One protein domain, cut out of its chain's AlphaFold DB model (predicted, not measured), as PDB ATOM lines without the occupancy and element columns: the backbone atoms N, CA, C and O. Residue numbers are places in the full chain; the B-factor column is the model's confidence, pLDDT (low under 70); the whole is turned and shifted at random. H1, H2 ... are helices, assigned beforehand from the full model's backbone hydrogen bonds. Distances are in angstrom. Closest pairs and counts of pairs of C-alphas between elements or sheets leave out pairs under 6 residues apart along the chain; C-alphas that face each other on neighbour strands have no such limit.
ATOM      1  N   GLN A 511     145.975 134.661 141.385       80.31
ATOM      2  CA  GLN A 511     145.354 133.479 141.967       80.31
ATOM      3  C   GLN A 511     144.409 133.855 143.117       80.31
ATOM      4  O   GLN A 511     143.299 133.330 143.216       80.31
ATOM      5  N   GLU A 512     144.804 134.807 143.964       81.06
ATOM      6  CA  GLU A 512     143.948 135.325 145.035       81.06
ATOM      7  C   GLU A 512     142.709 136.044 144.473       81.06
ATOM      8  O   GLU A 512     141.595 135.843 144.965       81.06
ATOM      9  N   ALA A 513     142.880 136.837 143.413       83.00
ATOM     10  CA  ALA A 513     141.782 137.544 142.756       83.00
ATOM     11  C   ALA A 513     140.773 136.581 142.098       83.00
ATOM     12  O   ALA A 513     139.562 136.762 142.248       83.00
ATOM     13  N   LEU A 514     141.252 135.522 141.434       85.81
ATOM     14  CA  LEU A 514     140.399 134.487 140.839       85.81
ATOM     15  C   LEU A 514     139.638 133.679 141.900       85.81
ATOM     16  O   LEU A 514     138.449 133.416 141.729       85.81
ATOM     17  N   ASN A 515     140.275 133.352 143.031       86.50
ATOM     18  CA  ASN A 515     139.611 132.648 144.133       86.50
ATOM     19  C   ASN A 515     138.481 133.482 144.766       86.50
ATOM     20  O   ASN A 515     137.400 132.951 145.030       86.50
ATOM     21  N   LYS A 516     138.686 134.793 144.961       85.75
ATOM     22  CA  LYS A 516     137.636 135.701 145.472       85.75
ATOM     23  C   LYS A 516     136.457 135.816 144.508       85.75
ATOM     24  O   LYS A 516     135.302 135.806 144.932       85.75
ATOM     25  N   LEU A 517     136.739 135.882 143.208       87.38
ATOM     26  CA  LEU A 517     135.706 135.883 142.177       87.38
ATOM     27  C   LEU A 517     134.919 134.563 142.155       87.38
ATOM     28  O   LEU A 517     133.690 134.589 142.071       87.38
ATOM     29  N   LEU A 518     135.604 133.422 142.284       88.94
ATOM     30  CA  LEU A 518     134.969 132.107 142.346       88.94
ATOM     31  C   LEU A 518     134.016 131.994 143.546       88.94
ATOM     32  O   LEU A 518     132.885 131.527 143.400       88.94
ATOM     33  N   GLU A 519     134.434 132.473 144.719       87.56
ATOM     34  CA  GLU A 519     133.598 132.486 145.923       87.56
ATOM     35  C   GLU A 519     132.347 133.366 145.745       87.56
ATOM     36  O   GLU A 519     131.232 132.958 146.092       87.56
ATOM     37  N   ALA A 520     132.505 134.551 145.144       85.56
ATOM     38  CA  ALA A 520     131.397 135.461 144.857       85.56
ATOM     39  C   ALA A 520     130.391 134.858 143.854       85.56
ATOM     40  O   ALA A 520     129.176 135.002 144.036       85.56
ATOM     41  N   LEU A 521     130.885 134.134 142.839       83.38
ATOM     42  CA  LEU A 521     130.074 133.402 141.859       83.38
ATOM     43  C   LEU A 521     129.309 132.235 142.501       83.38
ATOM     44  O   LEU A 521     128.124 132.055 142.217       83.38
ATOM     45  N   GLN A 522     129.936 131.478 143.407       84.31
ATOM     46  CA  GLN A 522     129.285 130.373 144.124       84.31
ATOM     47  C   GLN A 522     128.165 130.852 145.057       84.31
ATOM     48  O   GLN A 522     127.132 130.194 145.174       84.31
ATOM     49  N   LYS A 523     128.352 132.008 145.701       82.50
ATOM     50  CA  LYS A 523     127.363 132.615 146.607       82.50
ATOM     51  C   LYS A 523     126.332 133.498 145.886       82.50
ATOM     52  O   LYS A 523     125.480 134.077 146.555       82.50
ATOM     53  N   ALA A 524     126.408 133.611 144.555       76.75
ATOM     54  CA  ALA A 524     125.532 134.424 143.703       76.75
ATOM     55  C   ALA A 524     125.411 135.904 144.136       76.75
ATOM     56  O   ALA A 524     124.346 136.521 144.048       76.75
ATOM     57  N   ARG A 525     126.509 136.504 144.614       79.62
ATOM     58  CA  ARG A 525     126.518 137.880 145.136       79.62
ATOM     59  C   ARG A 525     126.849 138.890 144.038       79.62
ATOM     60  O   ARG A 525     128.005 139.240 143.834       79.62
ATOM     61  N   ALA A 526     125.827 139.401 143.351       72.62
ATOM     62  CA  ALA A 526     125.978 140.256 142.162       72.62
ATOM     63  C   ALA A 526     126.908 141.477 142.343       72.62
ATOM     64  O   ALA A 526     127.676 141.806 141.439       72.62
ATOM     65  N   LYS A 527     126.873 142.132 143.512       73.50
ATOM     66  CA  LYS A 527     127.740 143.283 143.815       73.50
ATOM     67  C   LYS A 527     129.215 142.878 143.931       73.50
ATOM     68  O   LYS A 527     130.059 143.470 143.269       73.50
ATOM     69  N   GLU A 528     129.497 141.825 144.699       77.94
ATOM     70  CA  GLU A 528     130.854 141.292 144.885       77.94
ATOM     71  C   GLU A 528     131.414 140.718 143.575       77.94
ATOM     72  O   GLU A 528     132.595 140.884 143.289       77.94
ATOM     73  N   ILE A 529     130.577 140.099 142.735       79.56
ATOM     74  CA  ILE A 529     130.989 139.612 141.410       79.56
ATOM     75  C   ILE A 529     131.450 140.784 140.531       79.56
ATOM     76  O   ILE A 529     132.510 140.708 139.914       79.56
ATOM     77  N   LYS A 530     130.693 141.890 140.493       77.12
ATOM     78  CA  LYS A 530     131.039 143.068 139.681       77.12
ATOM     79  C   LYS A 530     132.318 143.755 140.170       77.12
ATOM     80  O   LYS A 530     133.148 144.145 139.353       77.12
ATOM     81  N   GLU A 531     132.485 143.878 141.486       78.12
ATOM     82  CA  GLU A 531     133.678 144.471 142.104       78.12
ATOM     83  C   GLU A 531     134.930 143.620 141.850       78.12
ATOM     84  O   GLU A 531     135.932 144.141 141.361       78.12
ATOM     85  N   ASN A 532     134.855 142.303 142.081       81.19
ATOM     86  CA  ASN A 532     135.975 141.393 141.830       81.19
ATOM     87  C   ASN A 532     136.317 141.289 140.336       81.19
ATOM     88  O   ASN A 532     137.494 141.242 139.995       81.19
ATOM     89  N   MET A 533     135.325 141.330 139.436       82.75
ATOM     90  CA  MET A 533     135.583 141.376 137.990       82.75
ATOM     91  C   MET A 533     136.278 142.663 137.559       82.75
ATOM     92  O   MET A 533     137.208 142.610 136.760       82.75
ATOM     93  N   SER A 534     135.851 143.816 138.085       76.06
ATOM     94  CA  SER A 534     136.511 145.088 137.781       76.06
ATOM     95  C   SER A 534     137.950 145.090 138.293       76.06
ATOM     96  O   SER A 534     138.845 145.524 137.576       76.06
ATOM     97  N   TYR A 535     138.177 144.569 139.501       78.44
ATOM     98  CA  TYR A 535     139.511 144.451 140.084       78.44
ATOM     99  C   TYR A 535     140.414 143.504 139.283       78.44
ATOM    100  O   TYR A 535     141.573 143.838 139.043       78.44
ATOM    101  N   LEU A 536     139.888 142.359 138.837       80.12
ATOM    102  CA  LEU A 536     140.619 141.406 138.007       80.12
ATOM    103  C   LEU A 536     140.988 142.049 136.664       80.12
ATOM    104  O   LEU A 536     142.169 142.166 136.365       80.12
ATOM    105  N   SER A 537     140.005 142.574 135.918       75.88
ATOM    106  CA  SER A 537     140.241 143.185 134.605       75.88
ATOM    107  C   SER A 537     141.257 144.326 134.656       75.88
ATOM    108  O   SER A 537     142.183 144.328 133.857       75.88
ATOM    109  N   SER A 538     141.148 145.244 135.622       72.75
ATOM    110  CA  SER A 538     142.054 146.399 135.712       72.75
ATOM    111  C   SER A 538     143.503 146.045 136.064       72.75
ATOM    112  O   SER A 538     144.380 146.889 135.903       72.75
ATOM    113  N   ASN A 539     143.773 144.831 136.556       72.25
ATOM    114  CA  ASN A 539     145.121 144.396 136.932       72.25
ATOM    115  C   ASN A 539     145.680 143.275 136.038       72.25
ATOM    116  O   ASN A 539     146.852 142.926 136.168       72.25
ATOM    117  N   THR A 540     144.878 142.725 135.121       65.19
ATOM    118  CA  THR A 540     145.278 141.639 134.206       65.19
ATOM    119  C   THR A 540     145.269 142.042 132.731       65.19
ATOM    120  O   THR A 540     145.398 141.171 131.869       65.19
ATOM    121  N   GLU A 541     145.129 143.340 132.441       56.81
ATOM    122  CA  GLU A 541     145.091 143.934 131.091       56.81
ATOM    123  C   GLU A 541     146.329 143.613 130.221       56.81
ATOM    124  O   GLU A 541     146.238 143.683 129.001       56.81
ATOM    125  N   ASP A 542     147.439 143.165 130.821       52.44
ATOM    126  CA  ASP A 542     148.685 142.795 130.128       52.44
ATOM    127  C   ASP A 542     149.173 141.365 130.473       52.44
ATOM    128  O   ASP A 542     150.370 141.074 130.451       52.44
ATOM    129  N   THR A 543     148.263 140.451 130.835       63.62
ATOM    130  CA  THR A 543     148.613 139.057 131.191       63.62
ATOM    131  C   THR A 543     148.262 138.058 130.090       63.62
ATOM    132  O   THR A 543     147.321 138.264 129.323       63.62
ATOM    133  N   ASN A 544     148.953 136.910 130.062       67.69
ATOM    134  CA  ASN A 544     148.662 135.795 129.140       67.69
ATOM    135  C   ASN A 544     147.239 135.216 129.296       67.69
ATOM    136  O   ASN A 544     146.801 134.421 128.471       67.69
ATOM    137  N   PHE A 545     146.520 135.625 130.342       68.94
ATOM    138  CA  PHE A 545     145.190 135.150 130.710       68.94
ATOM    139  C   PHE A 545     144.063 136.103 130.281       68.94
ATOM    140  O   PHE A 545     142.900 135.889 130.622       68.94
ATOM    141  N   ILE A 546     144.379 137.176 129.542       70.44
ATOM    142  CA  ILE A 546     143.413 138.224 129.179       70.44
ATOM    143  C   ILE A 546     142.216 137.708 128.376       70.44
ATOM    144  O   ILE A 546     141.104 138.210 128.535       70.44
ATOM    145  N   VAL A 547     142.423 136.690 127.539       72.31
ATOM    146  CA  VAL A 547     141.361 136.093 126.719       72.31
ATOM    147  C   VAL A 547     140.316 135.440 127.621       72.31
ATOM    148  O   VAL A 547     139.136 135.775 127.536       72.31
ATOM    149  N   GLN A 548     140.758 134.598 128.555       78.62
ATOM    150  CA  GLN A 548     139.893 133.911 129.512       78.62
ATOM    151  C   GLN A 548     139.225 134.903 130.475       78.62
ATOM    152  O   GLN A 548     138.055 134.763 130.815       78.62
ATOM    153  N   ILE A 549     139.928 135.965 130.882       80.94
ATOM    154  CA  ILE A 549     139.371 136.990 131.780       80.94
ATOM    155  C   ILE A 549     138.289 137.826 131.087       80.94
ATOM    156  O   ILE A 549     137.267 138.148 131.702       80.94
ATOM    157  N   ASN A 550     138.468 138.142 129.803       77.25
ATOM    158  CA  ASN A 550     137.439 138.803 129.005       77.25
ATOM    159  C   ASN A 550     136.231 137.891 128.759       77.25
ATOM    160  O   ASN A 550     135.096 138.360 128.834       77.25
ATOM    161  N   GLU A 551     136.447 136.592 128.554       82.56
ATOM    162  CA  GLU A 551     135.367 135.606 128.456       82.56
ATOM    163  C   GLU A 551     134.530 135.559 129.745       82.56
ATOM    164  O   GLU A 551     133.305 135.707 129.704       82.56
ATOM    165  N   ILE A 552     135.182 135.485 130.910       82.06
ATOM    166  CA  ILE A 552     134.502 135.526 132.213       82.06
ATOM    167  C   ILE A 552     133.719 136.840 132.374       82.06
ATOM    168  O   ILE A 552     132.574 136.827 132.831       82.06
ATOM    169  N   LYS A 553     134.287 137.978 131.953       82.50
ATOM    170  CA  LYS A 553     133.625 139.294 132.003       82.50
ATOM    171  C   LYS A 553     132.354 139.340 131.162       82.50
ATOM    172  O   LYS A 553     131.340 139.866 131.628       82.50
ATOM    173  N   ILE A 554     132.382 138.764 129.962       77.06
ATOM    174  CA  ILE A 554     131.212 138.662 129.082       77.06
ATOM    175  C   ILE A 554     130.140 137.776 129.728       77.06
ATOM    176  O   ILE A 554     128.971 138.168 129.788       77.06
ATOM    177  N   LEU A 555     130.520 136.614 130.268       81.00
ATOM    178  CA  LEU A 555     129.588 135.689 130.920       81.00
ATOM    179  C   LEU A 555     128.941 136.307 132.168       81.00
ATOM    180  O   LEU A 555     127.728 136.188 132.359       81.00
ATOM    181  N   VAL A 556     129.718 137.030 132.979       80.81
ATOM    182  CA  VAL A 556     129.220 137.788 134.138       80.81
ATOM    183  C   VAL A 556     128.269 138.906 133.706       80.81
ATOM    184  O   VAL A 556     127.203 139.052 134.303       80.81
ATOM    185  N   GLY A 557     128.607 139.662 132.656       73.19
ATOM    186  CA  GLY A 557     127.752 140.724 132.113       73.19
ATOM    187  C   GLY A 557     126.412 140.213 131.571       73.19
ATOM    188  O   GLY A 557     125.408 140.917 131.648       73.19
ATOM    189  N   ARG A 558     126.377 138.963 131.094       79.69
ATOM    190  CA  ARG A 558     125.171 138.264 130.616       79.69
ATOM    191  C   ARG A 558     124.448 137.457 131.708       79.69
ATOM    192  O   ARG A 558     123.564 136.671 131.387       79.69
ATOM    193  N   TYR A 559     124.817 137.614 132.984       77.06
ATOM    194  CA  TYR A 559     124.262 136.866 134.126       77.06
ATOM    195  C   TYR A 559     124.405 135.328 134.025       77.06
ATOM    196  O   TYR A 559     123.730 134.582 134.740       77.06
ATOM    197  N   ARG A 560     125.323 134.818 133.189       79.81
ATOM    198  CA  ARG A 560     125.599 133.378 133.010       79.81
ATOM    199  C   ARG A 560     126.594 132.870 134.060       79.81
ATOM    200  O   ARG A 560     127.666 132.363 133.741       79.81
ATOM    201  N   PHE A 561     126.246 132.993 135.344       82.88
ATOM    202  CA  PHE A 561     127.181 132.734 136.451       82.88
ATOM    203  C   PHE A 561     127.666 131.284 136.558       82.88
ATOM    204  O   PHE A 561     128.789 131.058 136.997       82.88
ATOM    205  N   LYS A 562     126.858 130.299 136.144       79.06
ATOM    206  CA  LYS A 562     127.271 128.882 136.152       79.06
ATOM    207  C   LYS A 562     128.400 128.600 135.161       79.06
ATOM    208  O   LYS A 562     129.279 127.805 135.456       79.06
ATOM    209  N   GLU A 563     128.375 129.263 134.014       79.56
ATOM    210  CA  GLU A 563     129.384 129.099 132.967       79.56
ATOM    211  C   GLU A 563     130.616 129.939 133.271       79.56
ATOM    212  O   GLU A 563     131.727 129.429 133.195       79.56
ATOM    213  N   ALA A 564     130.417 131.175 133.745       82.81
ATOM    214  CA  ALA A 564     131.507 131.999 134.264       82.81
ATOM    215  C   ALA A 564     132.288 131.257 135.360       82.81
ATOM    216  O   ALA A 564     133.511 131.308 135.389       82.81
ATOM    217  N   LYS A 565     131.582 130.525 136.232       86.25
ATOM    218  CA  LYS A 565     132.193 129.686 137.265       86.25
ATOM    219  C   LYS A 565     133.099 128.600 136.670       86.25
ATOM    220  O   LYS A 565     134.218 128.466 137.147       86.25
ATOM    221  N   SER A 566     132.642 127.875 135.645       84.88
ATOM    222  CA  SER A 566     133.443 126.829 134.987       84.88
ATOM    223  C   SER A 566     134.739 127.398 134.408       84.88
ATOM    224  O   SER A 566     135.815 126.888 134.692       84.88
ATOM    225  N   VAL A 567     134.649 128.521 133.686       83.38
ATOM    226  CA  VAL A 567     135.818 129.174 133.075       83.38
ATOM    227  C   VAL A 567     136.792 129.704 134.138       83.38
ATOM    228  O   VAL A 567     138.005 129.636 133.958       83.38
ATOM    229  N   VAL A 568     136.290 130.195 135.279       86.88
ATOM    230  CA  VAL A 568     137.137 130.600 136.417       86.88
ATOM    231  C   VAL A 568     137.849 129.396 137.050       86.88
ATOM    232  O   VAL A 568     139.023 129.513 137.394       86.88
ATOM    233  N   GLU A 569     137.182 128.247 137.207       86.56
ATOM    234  CA  GLU A 569     137.782 127.016 137.759       86.56
ATOM    235  C   GLU A 569     138.892 126.466 136.847       86.56
ATOM    236  O   GLU A 569     139.977 126.120 137.330       86.56
ATOM    237  N   ASP A 570     138.666 126.479 135.533       83.81
ATOM    238  CA  ASP A 570     139.664 126.091 134.533       83.81
ATOM    239  C   ASP A 570     140.866 127.046 134.560       83.81
ATOM    240  O   ASP A 570     142.020 126.615 134.620       83.81
ATOM    241  N   LEU A 571     140.610 128.356 134.625       82.81
ATOM    242  CA  LEU A 571     141.664 129.366 134.666       82.81
ATOM    243  C   LEU A 571     142.513 129.284 135.942       82.81
ATOM    244  O   LEU A 571     143.729 129.445 135.877       82.81
ATOM    245  N   ILE A 572     141.910 128.988 137.099       83.75
ATOM    246  CA  ILE A 572     142.650 128.764 138.354       83.75
ATOM    247  C   ILE A 572     143.600 127.566 138.229       83.75
ATOM    248  O   ILE A 572     144.684 127.586 138.818       83.75
ATOM    249  N   THR A 573     143.210 126.532 137.485       79.69
ATOM    250  CA  THR A 573     144.041 125.343 137.257       79.69
ATOM    251  C   THR A 573     145.242 125.686 136.375       79.69
ATOM    252  O   THR A 573     146.373 125.409 136.758       79.69
ATOM    253  N   ILE A 574     145.017 126.422 135.282       78.38
ATOM    254  CA  ILE A 574     146.078 126.887 134.371       78.38
ATOM    255  C   ILE A 574     147.063 127.834 135.086       78.38
ATOM    256  O   ILE A 574     148.279 127.746 134.909       78.38
ATOM    257  N   VAL A 575     146.557 128.734 135.933       77.06
ATOM    258  CA  VAL A 575     147.395 129.644 136.732       77.06
ATOM    259  C   VAL A 575     148.254 128.865 137.741       77.06
ATOM    260  O   VAL A 575     149.425 129.174 137.911       77.06
ATOM    261  N   LYS A 576     147.725 127.803 138.364       75.19
ATOM    262  CA  LYS A 576     148.502 126.933 139.273       75.19
ATOM    263  C   LYS A 576     149.595 126.126 138.574       75.19
ATOM    264  O   LYS A 576     150.600 125.807 139.203       75.19
ATOM    265  N   GLU A 577     149.371 125.737 137.324       70.00
ATOM    266  CA  GLU A 577     150.353 124.994 136.527       70.00
ATOM    267  C   GLU A 577     151.485 125.906 136.040       70.00
ATOM    268  O   GLU A 577     152.632 125.480 136.010       70.00
ATOM    269  N   SER A 578     151.184 127.175 135.755       62.91
ATOM    270  CA  SER A 578     152.169 128.166 135.295       62.91
ATOM    271  C   SER A 578     153.015 128.816 136.399       62.91
ATOM    272  O   SER A 578     154.052 129.383 136.079       62.91
ATOM    273  N   ASP A 579     152.615 128.711 137.671       56.44
ATOM    274  CA  ASP A 579     153.417 129.147 138.832       56.44
ATOM    275  C   ASP A 579     154.379 128.046 139.362       56.44
ATOM    276  O   ASP A 579     155.141 128.299 140.297       56.44
ATOM    277  N   ASN A 580     154.334 126.819 138.813       41.81
ATOM    278  CA  ASN A 580     155.189 125.680 139.210       41.81
ATOM    279  C   ASN A 580     156.347 125.377 138.231       41.81
ATOM    280  O   ASN A 580     157.155 124.493 138.530       41.81
TER     281      ASN A 580
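Overview. This is residues 511 to 580 of the 581 residues of the protein "Stage 0 sporulation protein A homolog" of Clostridium vincentii (UniProt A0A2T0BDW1). Four helices stand side by side in an up-and-down bundle, their centres at the corners of a four-sided figure, so that each helix packs on two others and the opposite corners, H1 with H3 and H2 with H4, stay apart. H4, the longest helix, closes the ring by packing on H1 as well as on H3, and tight turns at alternate ends of the bundle join one helix to the next. The printed part has 70 residues with four named helices, H1, H2, H3 and H4 in chain order, and no named strand; the class is all helix. The whole is compact, with a radius of gyration of the C-alphas of 10.9 A, and elongated in outline, spanning 32 by 20 by 17 A.

Arrangement. The bundle is up and down, each helix running against the one before it. H1, residues 511 to 522, touches H2, residues 526 to 540; their closest C-alphas are those of Ala 520 and Ile 529, 5.4 A apart. This helical hairpin has a shallow tilt of 22 degrees, opposite ways. H2 and H3, residues 546 to 557, form the next hairpin and touch, with the C-alphas of Thr 540 and Ile 546 closest at 6.4 A and a shallow tilt of 19 degrees, opposite ways. H3 and H4, residues 561 to 578, form the third hairpin and touch, with the C-alphas of Ile 552 and Ala 564 closest at 5.1 A; the tilt is again shallow at 19 degrees, opposite ways. H4 also touches H1, where the C-alphas of Leu 521 and Phe 561 are closest at 6.2 A, with a shallow tilt of 21 degrees, opposite ways. H1 and H3 are apart, as are H2 and H4. In H1, H2, H3 and H4 every O i to N i+4 pair is within hydrogen-bond range.

Along the chain. H1 begins at C-alpha 511, (145.354, 133.479, 141.967), and measures 16.5 A from Gln 511 to Gln 522. H2 covers 20.9 A from Ala 526 to Thr 540, whose C-alpha is at (145.278, 141.639, 134.206). H3 covers 16.1 A from Ile 546 to Gly 557. H4 covers 25.4 A from Phe 561 to Ser 578, whose C-alpha is at (152.169, 128.166, 135.295).

Size, cuts and confidence. The two C-alphas farthest apart are those of Arg 558 and Asn 580, at 33.7 A, while the first and last printed C-alphas, of Gln 511 and Asn 580, are 12.9 A apart. The printed part has no cut, and the links H1 to H2, H2 to H3 and H3 to H4 are tight, with 3, 5 and 3 residues. The mean pLDDT of the printed part is 77.6; residues 540 to 545, of which 540 belongs to H2, and residues 578 to 580, of which 578 belongs to H4, are under 70.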